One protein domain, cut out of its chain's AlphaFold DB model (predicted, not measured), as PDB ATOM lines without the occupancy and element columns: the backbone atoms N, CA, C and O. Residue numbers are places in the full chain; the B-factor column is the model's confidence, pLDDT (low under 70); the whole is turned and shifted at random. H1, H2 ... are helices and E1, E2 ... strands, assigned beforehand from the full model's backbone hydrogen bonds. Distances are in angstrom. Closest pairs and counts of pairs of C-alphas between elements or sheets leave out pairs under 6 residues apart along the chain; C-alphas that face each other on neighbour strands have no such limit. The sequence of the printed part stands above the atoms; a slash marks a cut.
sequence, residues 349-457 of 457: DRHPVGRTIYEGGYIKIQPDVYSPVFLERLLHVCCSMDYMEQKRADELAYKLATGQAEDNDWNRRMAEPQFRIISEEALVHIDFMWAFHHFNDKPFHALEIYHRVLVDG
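This is residues 349 to 457 of the 457 residues of the protein "Putative sulfurtransferase DndC" of Klebsiella pneumoniae (UniProt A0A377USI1). A small strand hairpin, E1 and E2, lies beyond the start of one long helix, H1, which makes much of a rod's length; short H2 folds back at its far end, and H4, paired with H3, packs on H1. The 109 printed residues, mostly helix, run E1 E2 H1 H2 H3 H4, spanning 70 by 26 by 22 A, only just extended, close to loose, with a radius of gyration of the C-alphas of 19.7 A.

In the antiparallel hairpin of E1, residues 353 to 357, and E2, residues 363 to 365, N 354 and O 364 are within hydrogen-bond range, 2.9 A. H1, residues 372 to 401, touches H2, residues 409 to 414, closest at C-alphas 393 and 414, 6.0 A. H3, residues 424 to 436, touches H4, residues 445 to 456, closest at C-alphas 431 and 446, 5.0 A. H4 touches H1, closest at C-alphas 384 and 453, 6.1 A. In H1 to H4 every O i to N i+4 pair is within hydrogen-bond range.

H1, 42.9 A long, begins at C-alpha 372 (-18.456, 51.903, -21.782); H4, 15.5 A long, ends at C-alpha 456 (-8.212, 54.875, -2.076).

The printed part has no cut and no long link; pLDDT is under 70 at residue 457.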
ATOM      1  N   ASP A 349     -24.202  44.042 -21.683       95.38
ATOM      2  CA  ASP A 349     -22.804  44.498 -21.657       95.38
ATOM      3  C   ASP A 349     -22.310  44.983 -23.026       95.38
ATOM      4  O   ASP A 349     -21.114  45.229 -23.205       95.38
ATOM      5  N   ARG A 350     -23.184  45.052 -24.036       94.38
ATOM      6  CA  ARG A 350     -22.803  45.334 -25.423       94.38
ATOM      7  C   ARG A 350     -23.169  46.756 -25.818       94.38
ATOM      8  O   ARG A 350     -24.221  47.273 -25.459       94.38
ATOM      9  N   HIS A 351     -22.310  47.372 -26.619       91.44
ATOM     10  CA  HIS A 351     -22.634  48.603 -27.318       91.44
ATOM     11  C   HIS A 351     -23.642  48.291 -28.443       91.44
ATOM     12  O   HIS A 351     -23.374  47.385 -29.239       91.44
ATOM     13  N   PRO A 352     -24.790  48.992 -28.531       89.31
ATOM     14  CA  PRO A 352     -25.874  48.640 -29.457       89.31
ATOM     15  C   PRO A 352     -25.660  49.144 -30.893       89.31
ATOM     16  O   PRO A 352     -26.388  48.752 -31.803       89.31
ATOM     17  N   VAL A 353     -24.688  50.034 -31.102       87.31
ATOM     18  CA  VAL A 353     -24.349  50.584 -32.422       87.31
ATOM     19  C   VAL A 353     -23.057  49.946 -32.911       87.31
ATOM     20  O   VAL A 353     -22.038  50.019 -32.216       87.31
ATOM     21  N   GLY A 354     -23.110  49.336 -34.096       84.56
ATOM     22  CA  GLY A 354     -21.945  48.760 -34.754       84.56
ATOM     23  C   GLY A 354     -20.958  49.818 -35.249       84.56
ATOM     24  O   GLY A 354     -21.308  50.979 -35.449       84.56
ATOM     25  N   ARG A 355     -19.707  49.413 -35.478       80.00
ATOM     26  CA  ARG A 355     -18.640  50.325 -35.948       80.00
ATOM     27  C   ARG A 355     -18.352  50.259 -37.450       80.00
ATOM     28  O   ARG A 355     -17.633  51.104 -37.976       80.00
ATOM     29  N   THR A 356     -18.882  49.253 -38.142       85.19
ATOM     30  CA  THR A 356     -18.672  49.064 -39.582       85.19
ATOM     31  C   THR A 356     -19.682  49.882 -40.377       85.19
ATOM     32  O   THR A 356     -20.887  49.667 -40.244       85.19
ATOM     33  N   ILE A 357     -19.183  50.774 -41.235       88.56
ATOM     34  CA  ILE A 357     -19.986  51.455 -42.254       88.56
ATOM     35  C   ILE A 357     -20.092  50.511 -43.452       88.56
ATOM     36  O   ILE A 357     -19.087  50.183 -44.085       88.56
ATOM     37  N   TYR A 358     -21.298  50.028 -43.720       90.94
ATOM     38  CA  TYR A 358     -21.582  49.142 -44.844       90.94
ATOM     39  C   TYR A 358     -21.770  49.936 -46.141       90.94
ATOM     40  O   TYR A 358     -21.934  51.159 -46.128       90.94
ATOM     41  N   GLU A 359     -21.754  49.227 -47.271       91.50
ATOM     42  CA  GLU A 359     -22.070  49.805 -48.577       91.50
ATOM     43  C   GLU A 359     -23.412  50.553 -48.525       91.50
ATOM     44  O   GLU A 359     -24.387  50.069 -47.947       91.50
ATOM     45  N   GLY A 360     -23.437  51.774 -49.063       90.69
ATOM     46  CA  GLY A 360     -24.579  52.686 -48.946       90.69
ATOM     47  C   GLY A 360     -24.602  53.552 -47.678       90.69
ATOM     48  O   GLY A 360     -25.550  54.306 -47.493       90.69
ATOM     49  N   GLY A 361     -23.573  53.491 -46.822       92.38
ATOM     50  CA  GLY A 361     -23.423  54.387 -45.665       92.38
ATOM     51  C   GLY A 361     -24.198  53.961 -44.414       92.38
ATOM     52  O   GLY A 361     -24.282  54.723 -43.453       92.38
ATOM     53  N   TYR A 362     -24.760  52.751 -44.403       91.75
ATOM     54  CA  TYR A 362     -25.554  52.243 -43.285       91.75
ATOM     55  C   TYR A 362     -24.679  51.663 -42.168       91.75
ATOM     56  O   TYR A 362     -23.642  51.046 -42.418       91.75
ATOM     57  N   ILE A 363     -25.154  51.787 -40.929       91.19
ATOM     58  CA  ILE A 363     -24.571  51.155 -39.742       91.19
ATOM     59  C   ILE A 363     -25.598  50.179 -39.168       91.19
ATOM     60  O   ILE A 363     -26.785  50.491 -39.079       91.19
ATOM     61  N   LYS A 364     -25.153  48.985 -38.771       89.81
ATOM     62  CA  LYS A 364     -26.032  48.007 -38.119       89.81
ATOM     63  C   LYS A 364     -26.262  48.376 -36.657       89.81
ATOM     64  O   LYS A 364     -25.305  48.593 -35.915       89.81
ATOM     65  N   ILE A 365     -27.526  48.360 -36.247       91.38
ATOM     66  CA  ILE A 365     -27.925  48.412 -34.841       91.38
ATOM     67  C   ILE A 365     -28.041  46.973 -34.349       91.38
ATOM     68  O   ILE A 365     -28.974  46.253 -34.698       91.38
ATOM     69  N   GLN A 366     -27.030  46.531 -33.613       89.81
ATOM     70  CA  GLN A 366     -26.927  45.189 -33.055       89.81
ATOM     71  C   GLN A 366     -25.921  45.206 -31.896       89.81
ATOM     72  O   GLN A 366     -25.022  46.049 -31.897       89.81
ATOM     73  N   PRO A 367     -26.007  44.261 -30.944       90.00
ATOM     74  CA  PRO A 367     -24.962  44.079 -29.943       90.00
ATOM     75  C   PRO A 367     -23.600  43.834 -30.616       90.00
ATOM     76  O   PRO A 367     -23.420  42.817 -31.288       90.00
ATOM     77  N   ASP A 368     -22.658  44.764 -30.453       90.31
ATOM     78  CA  ASP A 368     -21.327  44.710 -31.074       90.31
ATOM     79  C   ASP A 368     -20.233  44.491 -30.009       90.31
ATOM     80  O   ASP A 368     -20.125  43.415 -29.418       90.31
ATOM     81  N   VAL A 369     -19.426  45.509 -29.721       92.44
ATOM     82  CA  VAL A 369     -18.339  45.480 -28.728       92.44
ATOM     83  C   VAL A 369     -18.854  45.674 -27.295       92.44
ATOM     84  O   VAL A 369     -20.053  45.813 -27.079       92.44
ATOM     85  N   TYR A 370     -17.977  45.653 -26.288       95.00
ATOM     86  CA  TYR A 370     -18.369  45.971 -24.908       95.00
ATOM     87  C   TYR A 370     -18.833  47.432 -24.762       95.00
ATOM     88  O   TYR A 370     -18.292  48.323 -25.418       95.00
ATOM     89  N   SER A 371     -19.836  47.666 -23.912       94.38
ATOM     90  CA  SER A 371     -20.325  49.004 -23.563       94.38
ATOM     91  C   SER A 371     -19.326  49.752 -22.664       94.38
ATOM     92  O   SER A 371     -18.584  49.097 -21.928       94.38
ATOM     93  N   PRO A 372     -19.314  51.103 -22.664       94.19
ATOM     94  CA  PRO A 372     -18.456  51.903 -21.782       94.19
ATOM     95  C   PRO A 372     -18.539  51.477 -20.311       94.19
ATOM     96  O   PRO A 372     -17.524  51.138 -19.716       94.19
ATOM     97  N   VAL A 373     -19.758  51.303 -19.791       94.50
ATOM     98  CA  VAL A 373     -20.003  50.849 -18.411       94.50
ATOM     99  C   VAL A 373     -19.348  49.493 -18.114       94.50
ATOM    100  O   VAL A 373     -18.804  49.274 -17.029       94.50
ATOM    101  N   PHE A 374     -19.387  48.553 -19.064       96.12
ATOM    102  CA  PHE A 374     -18.713  47.267 -18.885       96.12
ATOM    103  C   PHE A 374     -17.189  47.407 -18.950       96.12
ATOM    104  O   PHE A 374     -16.485  46.741 -18.191       96.12
ATOM    105  N   LEU A 375     -16.675  48.258 -19.839       96.44
ATOM    106  CA  LEU A 375     -15.243  48.519 -19.986       96.44
ATOM    107  C   LEU A 375     -14.651  49.181 -18.740       96.44
ATOM    108  O   LEU A 375     -13.591  48.751 -18.294       96.44
ATOM    109  N   GLU A 376     -15.350  50.142 -18.136       96.06
ATOM    110  CA  GLU A 376     -14.981  50.755 -16.854       96.06
ATOM    111  C   GLU A 376     -14.874  49.710 -15.746       96.06
ATOM    112  O   GLU A 376     -13.859  49.620 -15.053       96.06
ATOM    113  N   ARG A 377     -15.892  48.849 -15.626       96.44
ATOM    114  CA  ARG A 377     -15.883  47.751 -14.656       96.44
ATOM    115  C   ARG A 377     -14.730  46.785 -14.913       96.44
ATOM    116  O   ARG A 377     -14.079  46.346 -13.970       96.44
ATOM    117  N   LEU A 378     -14.483  46.425 -16.172       97.25
ATOM    118  CA  LEU A 378     -13.413  45.500 -16.527       97.25
ATOM    119  C   LEU A 378     -12.029  46.108 -16.260       97.25
ATOM    120  O   LEU A 378     -11.170  45.401 -15.734       97.25
ATOM    121  N   LEU A 379     -11.826  47.395 -16.562       97.50
ATOM    122  CA  LEU A 379     -10.600  48.119 -16.225       97.50
ATOM    123  C   LEU A 379     -10.390  48.136 -14.712       97.50
ATOM    124  O   LEU A 379      -9.319  47.747 -14.259       97.50
ATOM    125  N   HIS A 380     -11.421  48.488 -13.938       97.06
ATOM    126  CA  HIS A 380     -11.352  48.474 -12.479       97.06
ATOM    127  C   HIS A 380     -10.944  47.097 -11.951       97.06
ATOM    128  O   HIS A 380     -10.043  47.005 -11.129       97.06
ATOM    129  N   VAL A 381     -11.558  46.011 -12.441       97.06
ATOM    130  CA  VAL A 381     -11.180  44.646 -12.039       97.06
ATOM    131  C   VAL A 381      -9.714  44.352 -12.375       97.06
ATOM    132  O   VAL A 381      -9.018  43.778 -11.542       97.06
ATOM    133  N   CYS A 382      -9.231  44.747 -13.557       97.56
ATOM    134  CA  CYS A 382      -7.832  44.540 -13.943       97.56
ATOM    135  C   CYS A 382      -6.874  45.324 -13.034       97.56
ATOM    136  O   CYS A 382      -5.931  44.737 -12.514       97.56
ATOM    137  N   CYS A 383      -7.152  46.605 -12.774       97.44
ATOM    138  CA  CYS A 383      -6.367  47.426 -11.851       97.44
ATOM    139  C   CYS A 383      -6.370  46.850 -10.429       97.44
ATOM    140  O   CYS A 383      -5.329  46.820  -9.783       97.44
ATOM    141  N   SER A 384      -7.514  46.350  -9.947       96.62
ATOM    142  CA  SER A 384      -7.596  45.732  -8.621       96.62
ATOM    143  C   SER A 384      -6.758  44.457  -8.538       96.62
ATOM    144  O   SER A 384      -6.133  44.219  -7.510       96.62
ATOM    145  N   MET A 385      -6.715  43.640  -9.599       96.69
ATOM    146  CA  MET A 385      -5.856  42.449  -9.617       96.69
ATOM    147  C   MET A 385      -4.370  42.818  -9.645       96.69
ATOM    148  O   MET A 385      -3.600  42.185  -8.931       96.69
ATOM    149  N   ASP A 386      -3.982  43.851 -10.397       96.62
ATOM    150  CA  ASP A 386      -2.602  44.356 -10.395       96.62
ATOM    151  C   ASP A 386      -2.191  44.869  -9.010       96.62
ATOM    152  O   ASP A 386      -1.117  44.532  -8.519       96.62
ATOM    153  N   TYR A 387      -3.063  45.632  -8.342       96.19
ATOM    154  CA  TYR A 387      -2.817  46.113  -6.981       96.19
ATOM    155  C   TYR A 387      -2.683  44.963  -5.976       96.19
ATOM    156  O   TYR A 387      -1.754  44.944  -5.170       96.19
ATOM    157  N   MET A 388      -3.587  43.979  -6.029       96.25
ATOM    158  CA  MET A 388      -3.527  42.811  -5.147       96.25
ATOM    159  C   MET A 388      -2.244  42.000  -5.348       96.25
ATOM    160  O   MET A 388      -1.671  41.523  -4.371       96.25
ATOM    161  N   GLU A 389      -1.790  41.851  -6.592       97.00
ATOM    162  CA  GLU A 389      -0.553  41.140  -6.907       97.00
ATOM    163  C   GLU A 389       0.689  41.905  -6.441       97.00
ATOM    164  O   GLU A 389       1.581  41.307  -5.842       97.00
ATOM    165  N   GLN A 390       0.719  43.227  -6.636       96.56
ATOM    166  CA  GLN A 390       1.788  44.074  -6.105       96.56
ATOM    167  C   GLN A 390       1.855  43.976  -4.579       96.56
ATOM    168  O   GLN A 390       2.915  43.708  -4.023       96.56
ATOM    169  N   LYS A 391       0.712  44.095  -3.898       96.44
ATOM    170  CA  LYS A 391       0.639  43.977  -2.441       96.44
ATOM    171  C   LYS A 391       1.137  42.613  -1.949       96.44
ATOM    172  O   LYS A 391       1.888  42.552  -0.980       96.44
ATOM    173  N   ARG A 392       0.751  41.520  -2.620       96.75
ATOM    174  CA  ARG A 392       1.228  40.160  -2.308       96.75
ATOM    175  C   ARG A 392       2.753  40.066  -2.419       96.75
ATOM    176  O   ARG A 392       3.388  39.471  -1.547       96.75
ATOM    177  N   ALA A 393       3.322  40.621  -3.488       97.81
ATOM    178  CA  ALA A 393       4.762  40.645  -3.712       97.81
ATOM    179  C   ALA A 393       5.488  41.456  -2.626       97.81
ATOM    180  O   ALA A 393       6.403  40.932  -1.993       97.81
ATOM    181  N   ASP A 394       5.013  42.669  -2.332       97.81
ATOM    182  CA  ASP A 394       5.593  43.563  -1.323       97.81
ATOM    183  C   ASP A 394       5.568  42.942   0.084       97.81
ATOM    184  O   ASP A 394       6.546  43.025   0.831       97.81
ATOM    185  N   GLU A 395       4.471  42.268   0.449       97.88
ATOM    186  CA  GLU A 395       4.359  41.548   1.721       97.88
ATOM    187  C   GLU A 395       5.406  40.432   1.846       97.88
ATOM    188  O   GLU A 395       5.979  40.240   2.924       97.88
ATOM    189  N   LEU A 396       5.676  39.691   0.767       97.62
ATOM    190  CA  LEU A 396       6.702  38.650   0.782       97.62
ATOM    191  C   LEU A 396       8.116  39.239   0.754       97.62
ATOM    192  O   LEU A 396       8.976  38.761   1.493       97.62
ATOM    193  N   ALA A 397       8.345  40.303  -0.016       98.12
ATOM    194  CA  ALA A 397       9.607  41.035  -0.028       98.12
ATOM    195  C   ALA A 397       9.965  41.554   1.375       98.12
ATOM    196  O   ALA A 397      11.097  41.396   1.832       98.12
ATOM    197  N   TYR A 398       8.984  42.090   2.107       98.19
ATOM    198  CA  TYR A 398       9.156  42.506   3.498       98.19
ATOM    199  C   TYR A 398       9.496  41.326   4.421       98.19
ATOM    200  O   TYR A 398      10.404  41.424   5.252       98.19
ATOM    201  N   LYS A 399       8.805  40.188   4.275       98.12
ATOM    202  CA  LYS A 399       9.100  38.979   5.062       98.12
ATOM    203  C   LYS A 399      10.505  38.443   4.788       98.12
ATOM    204  O   LYS A 399      11.177  38.048   5.735       98.12
ATOM    205  N   LEU A 400      10.969  38.470   3.540       97.12
ATOM    206  CA  LEU A 400      12.346  38.109   3.191       97.12
ATOM    207  C   LEU A 400      13.354  39.065   3.831       97.12
ATOM    208  O   LEU A 400      14.274  38.624   4.513       97.12
ATOM    209  N   ALA A 401      13.141  40.376   3.688       96.88
ATOM    210  CA  ALA A 401      14.036  41.394   4.237       96.88
ATOM    211  C   ALA A 401      14.136  41.353   5.774       96.88
ATOM    212  O   ALA A 401      15.160  41.731   6.340       96.88
ATOM    213  N   THR A 402      13.085  40.888   6.455       97.62
ATOM    214  CA  THR A 402      13.030  40.766   7.922       97.62
ATOM    215  C   THR A 402      13.357  39.364   8.444       97.62
ATOM    216  O   THR A 402      13.302  39.144   9.655       97.62
ATOM    217  N   GLY A 403      13.696  38.412   7.568       96.38
ATOM    218  CA  GLY A 403      14.005  37.026   7.944       96.38
ATOM    219  C   GLY A 403      12.795  36.205   8.417       96.38
ATOM    220  O   GLY A 403      12.965  35.182   9.073       96.38
ATOM    221  N   GLN A 404      11.573  36.654   8.117       97.00
ATOM    222  CA  GLN A 404      10.319  35.948   8.416       97.00
ATOM    223  C   GLN A 404       9.937  34.916   7.343       97.00
ATOM    224  O   GLN A 404       9.062  34.085   7.582       97.00
ATOM    225  N   ALA A 405      10.560  34.980   6.165       95.69
ATOM    226  CA  ALA A 405      10.459  33.977   5.111       95.69
ATOM    227  C   ALA A 405      11.850  33.421   4.790       95.69
ATOM    228  O   ALA A 405      12.847  34.136   4.891       95.69
ATOM    229  N   GLU A 406      11.910  32.148   4.399       96.50
ATOM    230  CA  GLU A 406      13.151  31.517   3.947       96.50
ATOM    231  C   GLU A 406      13.652  32.184   2.661       96.50
ATOM    232  O   GLU A 406      12.884  32.383   1.718       96.50
ATOM    233  N   ASP A 407      14.944  32.499   2.610       96.62
ATOM    234  CA  ASP A 407      15.574  33.042   1.411       96.62
ATOM    235  C   ASP A 407      15.930  31.919   0.425       96.62
ATOM    236  O   ASP A 407      17.008  31.326   0.483       96.62
ATOM    237  N   ASN A 408      14.989  31.608  -0.465       95.56
ATOM    238  CA  ASN A 408      15.131  30.619  -1.531       95.56
ATOM    239  C   ASN A 408      14.653  31.198  -2.879       95.56
ATOM    240  O   ASN A 408      13.975  32.228  -2.923       95.56
ATOM    241  N   ASP A 409      14.991  30.540  -3.992       93.00
ATOM    242  CA  ASP A 409      14.681  31.041  -5.344       93.00
ATOM    243  C   ASP A 409      13.180  31.252  -5.579       93.00
ATOM    244  O   ASP A 409      12.773  32.190  -6.269       93.00
ATOM    245  N   TRP A 410      12.344  30.409  -4.965       93.31
ATOM    246  CA  TRP A 410      10.895  30.539  -5.045       93.31
ATOM    247  C   TRP A 410      10.405  31.823  -4.373       93.31
ATOM    248  O   TRP A 410       9.689  32.607  -4.997       93.31
ATOM    249  N   ASN A 411      10.819  32.079  -3.133       95.88
ATOM    250  CA  ASN A 411      10.402  33.269  -2.403       95.88
ATOM    251  C   ASN A 411      10.982  34.541  -3.020       95.88
ATOM    252  O   ASN A 411      10.263  35.533  -3.108       95.88
ATOM    253  N   ARG A 412      12.227  34.510  -3.520       96.19
ATOM    254  CA  ARG A 412      12.818  35.626  -4.278       96.19
ATOM    255  C   ARG A 412      11.988  35.968  -5.508       96.19
ATOM    256  O   ARG A 412      11.652  37.129  -5.703       96.19
ATOM    257  N   ARG A 413      11.585  34.961  -6.296       95.06
ATOM    258  CA  ARG A 413      10.673  35.156  -7.433       95.06
ATOM    259  C   ARG A 413       9.341  35.741  -6.967       95.06
ATOM    260  O   ARG A 413       8.876  36.719  -7.539       95.06
ATOM    261  N   MET A 414       8.715  35.145  -5.954       97.00
ATOM    262  CA  MET A 414       7.398  35.561  -5.466       97.00
ATOM    263  C   MET A 414       7.414  36.931  -4.768       97.00
ATOM    264  O   MET A 414       6.348  37.519  -4.597       97.00
ATOM    265  N   ALA A 415       8.574  37.445  -4.361       97.38
ATOM    266  CA  ALA A 415       8.733  38.795  -3.821       97.38
ATOM    267  C   ALA A 415       8.636  39.890  -4.896       97.38
ATOM    268  O   ALA A 415       8.614  41.074  -4.571       97.38
ATOM    269  N   GLU A 416       8.520  39.502  -6.167       97.06
ATOM    270  CA  GLU A 416       8.180  40.384  -7.277       97.06
ATOM    271  C   GLU A 416       6.751  40.095  -7.786       97.06
ATOM    272  O   GLU A 416       6.235  38.979  -7.621       97.06
ATOM    273  N   PRO A 417       6.071  41.075  -8.410       96.88
ATOM    274  CA  PRO A 417       4.791  40.844  -9.075       96.88
ATOM    275  C   PRO A 417       4.937  39.848 -10.234       96.88
ATOM    276  O   PRO A 417       5.726  40.053 -11.153       96.88
ATOM    277  N   GLN A 418       4.138  38.783 -10.234       96.81
ATOM    278  CA  GLN A 418       4.149  37.749 -11.276       96.81
ATOM    279  C   GLN A 418       3.366  38.152 -12.527       96.81
ATOM    280  O   GLN A 418       3.495  37.525 -13.581       96.81
ATOM    281  N   PHE A 419       2.527  39.180 -12.425       96.50
ATOM    282  CA  PHE A 419       1.838  39.771 -13.560       96.50
ATOM    283  C   PHE A 419       1.521  41.244 -13.306       96.50
ATOM    284  O   PHE A 419       1.376  41.690 -12.172       96.50
ATOM    285  N   ARG A 420       1.360  41.977 -14.408       95.81
ATOM    286  CA  ARG A 420       0.767  43.312 -14.448       95.81
ATOM    287  C   ARG A 420      -0.035  43.441 -15.737       95.81
ATOM    288  O   ARG A 420       0.530  43.407 -16.829       95.81
ATOM    289  N   ILE A 421      -1.350  43.535 -15.618       96.94
ATOM    290  CA  ILE A 421      -2.298  43.600 -16.729       96.94
ATOM    291  C   ILE A 421      -2.264  44.995 -17.361       96.94
ATOM    292  O   ILE A 421      -2.234  45.115 -18.587       96.94
ATOM    293  N   ILE A 422      -2.267  46.050 -16.542       96.75
ATOM    294  CA  ILE A 422      -2.351  47.452 -16.957       96.75
ATOM    295  C   ILE A 422      -0.991  48.133 -16.769       96.75
ATOM    296  O   ILE A 422      -0.623  48.591 -15.682       96.75
ATOM    297  N   SER A 423      -0.235  48.227 -17.864       95.12
ATOM    298  CA  SER A 423       0.936  49.107 -17.939       95.12
ATOM    299  C   SER A 423       0.525  50.576 -18.062       95.12
ATOM    300  O   SER A 423      -0.597  50.892 -18.465       95.12
ATOM    301  N   GLU A 424       1.454  51.485 -17.780       94.62
ATOM    302  CA  GLU A 424       1.264  52.929 -17.941       94.62
ATOM    303  C   GLU A 424       0.904  53.283 -19.394       94.62
ATOM    304  O   GLU A 424      -0.029  54.046 -19.643       94.62
ATOM    305  N   GLU A 425       1.590  52.671 -20.367       95.94
ATOM    306  CA  GLU A 425       1.299  52.856 -21.795       95.94
ATOM    307  C   GLU A 425      -0.119  52.378 -22.149       95.94
ATOM    308  O   GLU A 425      -0.840  53.055 -22.887       95.94
ATOM    309  N   ALA A 426      -0.547  51.233 -21.603       96.75
ATOM    310  CA  ALA A 426      -1.894  50.719 -21.820       96.75
ATOM    311  C   ALA A 426      -2.951  51.640 -21.211       96.75
ATOM    312  O   ALA A 426      -3.952  51.905 -21.871       96.75
ATOM    313  N   LEU A 427      -2.721  52.162 -20.005       96.81
ATOM    314  CA  LEU A 427      -3.642  53.077 -19.338       96.81
ATOM    315  C   LEU A 427      -3.846  54.365 -20.143       96.81
ATOM    316  O   LEU A 427      -4.985  54.736 -20.423       96.81
ATOM    317  N   VAL A 428      -2.755  55.000 -20.583       96.69
ATOM    318  CA  VAL A 428      -2.814  56.213 -21.418       96.69
ATOM    319  C   VAL A 428      -3.517  55.928 -22.746       96.69
ATOM    320  O   VAL A 428      -4.341  56.722 -23.200       96.69
ATOM    321  N   HIS A 429      -3.240  54.778 -23.371       97.00
ATOM    322  CA  HIS A 429      -3.919  54.389 -24.604       97.00
ATOM    323  C   HIS A 429      -5.422  54.159 -24.398       97.00
ATOM    324  O   HIS A 429      -6.221  54.579 -25.234       97.00
ATOM    325  N   ILE A 430      -5.815  53.505 -23.300       97.19
ATOM    326  CA  ILE A 430      -7.218  53.266 -22.949       97.19
ATOM    327  C   ILE A 430      -7.946  54.590 -22.755       97.19
ATOM    328  O   ILE A 430      -8.980  54.799 -23.390       97.19
ATOM    329  N   ASP A 431      -7.371  55.495 -21.967       96.31
ATOM    330  CA  ASP A 431      -7.954  56.806 -21.703       96.31
ATOM    331  C   ASP A 431      -8.165  57.615 -22.985       96.31
ATOM    332  O   ASP A 431      -9.272  58.073 -23.273       96.31
ATOM    333  N   PHE A 432      -7.122  57.687 -23.820       95.44
ATOM    334  CA  PHE A 432      -7.189  58.351 -25.116       95.44
ATOM    335  C   PHE A 432      -8.297  57.764 -25.995       95.44
ATOM    336  O   PHE A 432      -9.081  58.504 -26.587       95.44
ATOM    337  N   MET A 433      -8.383  56.434 -26.088       95.38
ATOM    338  CA  MET A 433      -9.382  55.776 -26.928       95.38
ATOM    339  C   MET A 433     -10.808  55.981 -26.405       95.38
ATOM    340  O   MET A 433     -11.729  56.120 -27.210       95.38
ATOM    341  N   TRP A 434     -11.004  56.006 -25.086       95.12
ATOM    342  CA  TRP A 434     -12.303  56.287 -24.479       95.12
ATOM    343  C   TRP A 434     -12.738  57.733 -24.718       95.12
ATOM    344  O   TRP A 434     -13.877  57.958 -25.128       95.12
ATOM    345  N   ALA A 435     -11.829  58.699 -24.557       92.75
ATOM    346  CA  ALA A 435     -12.091  60.101 -24.870       92.75
ATOM    347  C   ALA A 435     -12.395  60.299 -26.365       92.75
ATOM    348  O   ALA A 435     -13.397  60.913 -26.725       92.75
ATOM    349  N   PHE A 436     -11.590  59.700 -27.250       91.69
ATOM    350  CA  PHE A 436     -11.780  59.769 -28.703       91.69
ATOM    351  C   PHE A 436     -13.157  59.240 -29.140       91.69
ATOM    352  O   PHE A 436     -13.803  59.801 -30.025       91.69
ATOM    353  N   HIS A 437     -13.631  58.170 -28.502       88.62
ATOM    354  CA  HIS A 437     -14.936  57.575 -28.782       88.62
ATOM    355  C   HIS A 437     -16.094  58.171 -27.970       88.62
ATOM    356  O   HIS A 437     -17.211  57.676 -28.106       88.62
ATOM    357  N   HIS A 438     -15.858  59.223 -27.176       87.81
ATOM    358  CA  HIS A 438     -16.865  59.850 -26.308       87.81
ATOM    359  C   HIS A 438     -17.561  58.834 -25.387       87.81
ATOM    360  O   HIS A 438     -18.774  58.866 -25.192       87.81
ATOM    361  N   PHE A 439     -16.787  57.887 -24.855       88.06
ATOM    362  CA  PHE A 439     -17.291  56.865 -23.937       88.06
ATOM    363  C   PHE A 439     -17.634  57.428 -22.562       88.06
ATOM    364  O   PHE A 439     -18.533  56.901 -21.914       88.06
ATOM    365  N   ASN A 440     -16.952  58.501 -22.163       83.31
ATOM    366  CA  ASN A 440     -17.127  59.166 -20.879       83.31
ATOM    367  C   ASN A 440     -17.383  60.657 -21.097       83.31
ATOM    368  O   ASN A 440     -16.961  61.237 -22.100       83.31
ATOM    369  N   ASP A 441     -18.062  61.274 -20.136       83.00
ATOM    370  CA  ASP A 441     -18.377  62.702 -20.104       83.00
ATOM    371  C   ASP A 441     -17.155  63.578 -19.778       83.00
ATOM    372  O   ASP A 441     -17.154  64.773 -20.082       83.00
ATOM    373  N   LYS A 442     -16.107  62.988 -19.189       85.12
ATOM    374  CA  LYS A 442     -14.876  63.674 -18.777       85.12
ATOM    375  C   LYS A 442     -13.617  63.028 -19.372       85.12
ATOM    376  O   LYS A 442     -13.572  61.807 -19.545       85.12
ATOM    377  N   PRO A 443     -12.573  63.829 -19.663       85.44
ATOM    378  CA  PRO A 443     -11.249  63.296 -19.972       85.44
ATOM    379  C   PRO A 443     -10.630  62.631 -18.734       85.44
ATOM    380  O   PRO A 443     -11.027  62.935 -17.609       85.44
ATOM    381  N   PHE A 444      -9.625  61.774 -18.932       92.94
ATOM    382  CA  PHE A 444      -8.867  61.122 -17.854       92.94
ATOM    383  C   PHE A 444      -9.661  60.136 -16.983       92.94
ATOM    384  O   PHE A 444      -9.178  59.727 -15.929       92.94
ATOM    385  N   HIS A 445     -10.849  59.706 -17.419       94.81
ATOM    386  CA  HIS A 445     -11.691  58.773 -16.661       94.81
ATOM    387  C   HIS A 445     -11.000  57.432 -16.382       94.81
ATOM    388  O   HIS A 445     -11.130  56.873 -15.295       94.81
ATOM    389  N   ALA A 446     -10.215  56.907 -17.330       95.56
ATOM    390  CA  ALA A 446      -9.482  55.664 -17.093       95.56
ATOM    391  C   ALA A 446      -8.380  55.863 -16.038       95.56
ATOM    392  O   ALA A 446      -8.169  54.986 -15.198       95.56
ATOM    393  N   LEU A 447      -7.711  57.025 -16.049       95.00
ATOM    394  CA  LEU A 447      -6.737  57.387 -15.017       95.00
ATOM    395  C   LEU A 447      -7.403  57.594 -13.655       95.00
ATOM    396  O   LEU A 447      -6.815  57.205 -12.652       95.00
ATOM    397  N   GLU A 448      -8.614  58.154 -13.603       94.81
ATOM    398  CA  GLU A 448      -9.379  58.279 -12.358       94.81
ATOM    399  C   GLU A 448      -9.655  56.899 -11.748       94.81
ATOM    400  O   GLU A 448      -9.400  56.693 -10.562       94.81
ATOM    401  N   ILE A 449     -10.110  55.933 -12.556       95.19
ATOM    402  CA  ILE A 449     -10.330  54.548 -12.104       95.19
ATOM    403  C   ILE A 449      -9.032  53.948 -11.555       95.19
ATOM    404  O   ILE A 449      -9.033  53.370 -10.470       95.19
ATOM    405  N   TYR A 450      -7.927  54.098 -12.288       94.62
ATOM    406  CA  TYR A 450      -6.620  53.599 -11.863       94.62
ATOM    407  C   TYR A 450      -6.163  54.231 -10.540       94.62
ATOM    408  O   TYR A 450      -5.759  53.515  -9.625       94.62
ATOM    409  N   HIS A 451      -6.277  55.556 -10.418       93.00
ATOM    410  CA  HIS A 451      -5.915  56.292  -9.210       93.00
ATOM    411  C   HIS A 451      -6.759  55.854  -8.012       93.00
ATOM    412  O   HIS A 451      -6.204  55.594  -6.949       93.00
ATOM    413  N   ARG A 452      -8.081  55.724  -8.182       92.75
ATOM    414  CA  ARG A 452      -8.993  55.304  -7.112       92.75
ATOM    415  C   ARG A 452      -8.592  53.941  -6.544       92.75
ATOM    416  O   ARG A 452      -8.459  53.808  -5.338       92.75
ATOM    417  N   VAL A 453      -8.300  52.965  -7.408       92.12
ATOM    418  CA  VAL A 453      -7.882  51.620  -6.972       92.12
ATOM    419  C   VAL A 453      -6.540  51.626  -6.230       92.12
ATOM    420  O   VAL A 453      -6.349  50.852  -5.298       92.12
ATOM    421  N   LEU A 454      -5.586  52.457  -6.656       83.50
ATOM    422  CA  LEU A 454      -4.236  52.459  -6.079       83.50
ATOM    423  C   LEU A 454      -4.096  53.309  -4.821       83.50
ATOM    424  O   LEU A 454      -3.248  53.006  -3.985       83.50
ATOM    425  N   VAL A 455      -4.871  54.386  -4.713       77.56
ATOM    426  CA  VAL A 455      -4.747  55.367  -3.630       77.56
ATOM    427  C   VAL A 455      -5.832  55.179  -2.578       77.56
ATOM    428  O   VAL A 455      -5.531  55.251  -1.387       77.56
ATOM    429  N   ASP A 456      -7.069  54.908  -2.993       71.94
ATOM    430  CA  ASP A 456      -8.212  54.875  -2.076       71.94
ATOM    431  C   ASP A 456      -8.502  53.458  -1.542       71.94
ATOM    432  O   ASP A 456      -9.159  53.318  -0.506       71.94
ATOM    433  N   GLY A 457      -7.966  52.423  -2.203       56.12
ATOM    434  CA  GLY A 457      -8.197  51.005  -1.900       56.12
ATOM    435  C   GLY A 457      -9.478  50.475  -2.527       56.12
ATOM    436  O   GLY A 457     -10.158  49.677  -1.838       56.12
TER     437      GLY A 457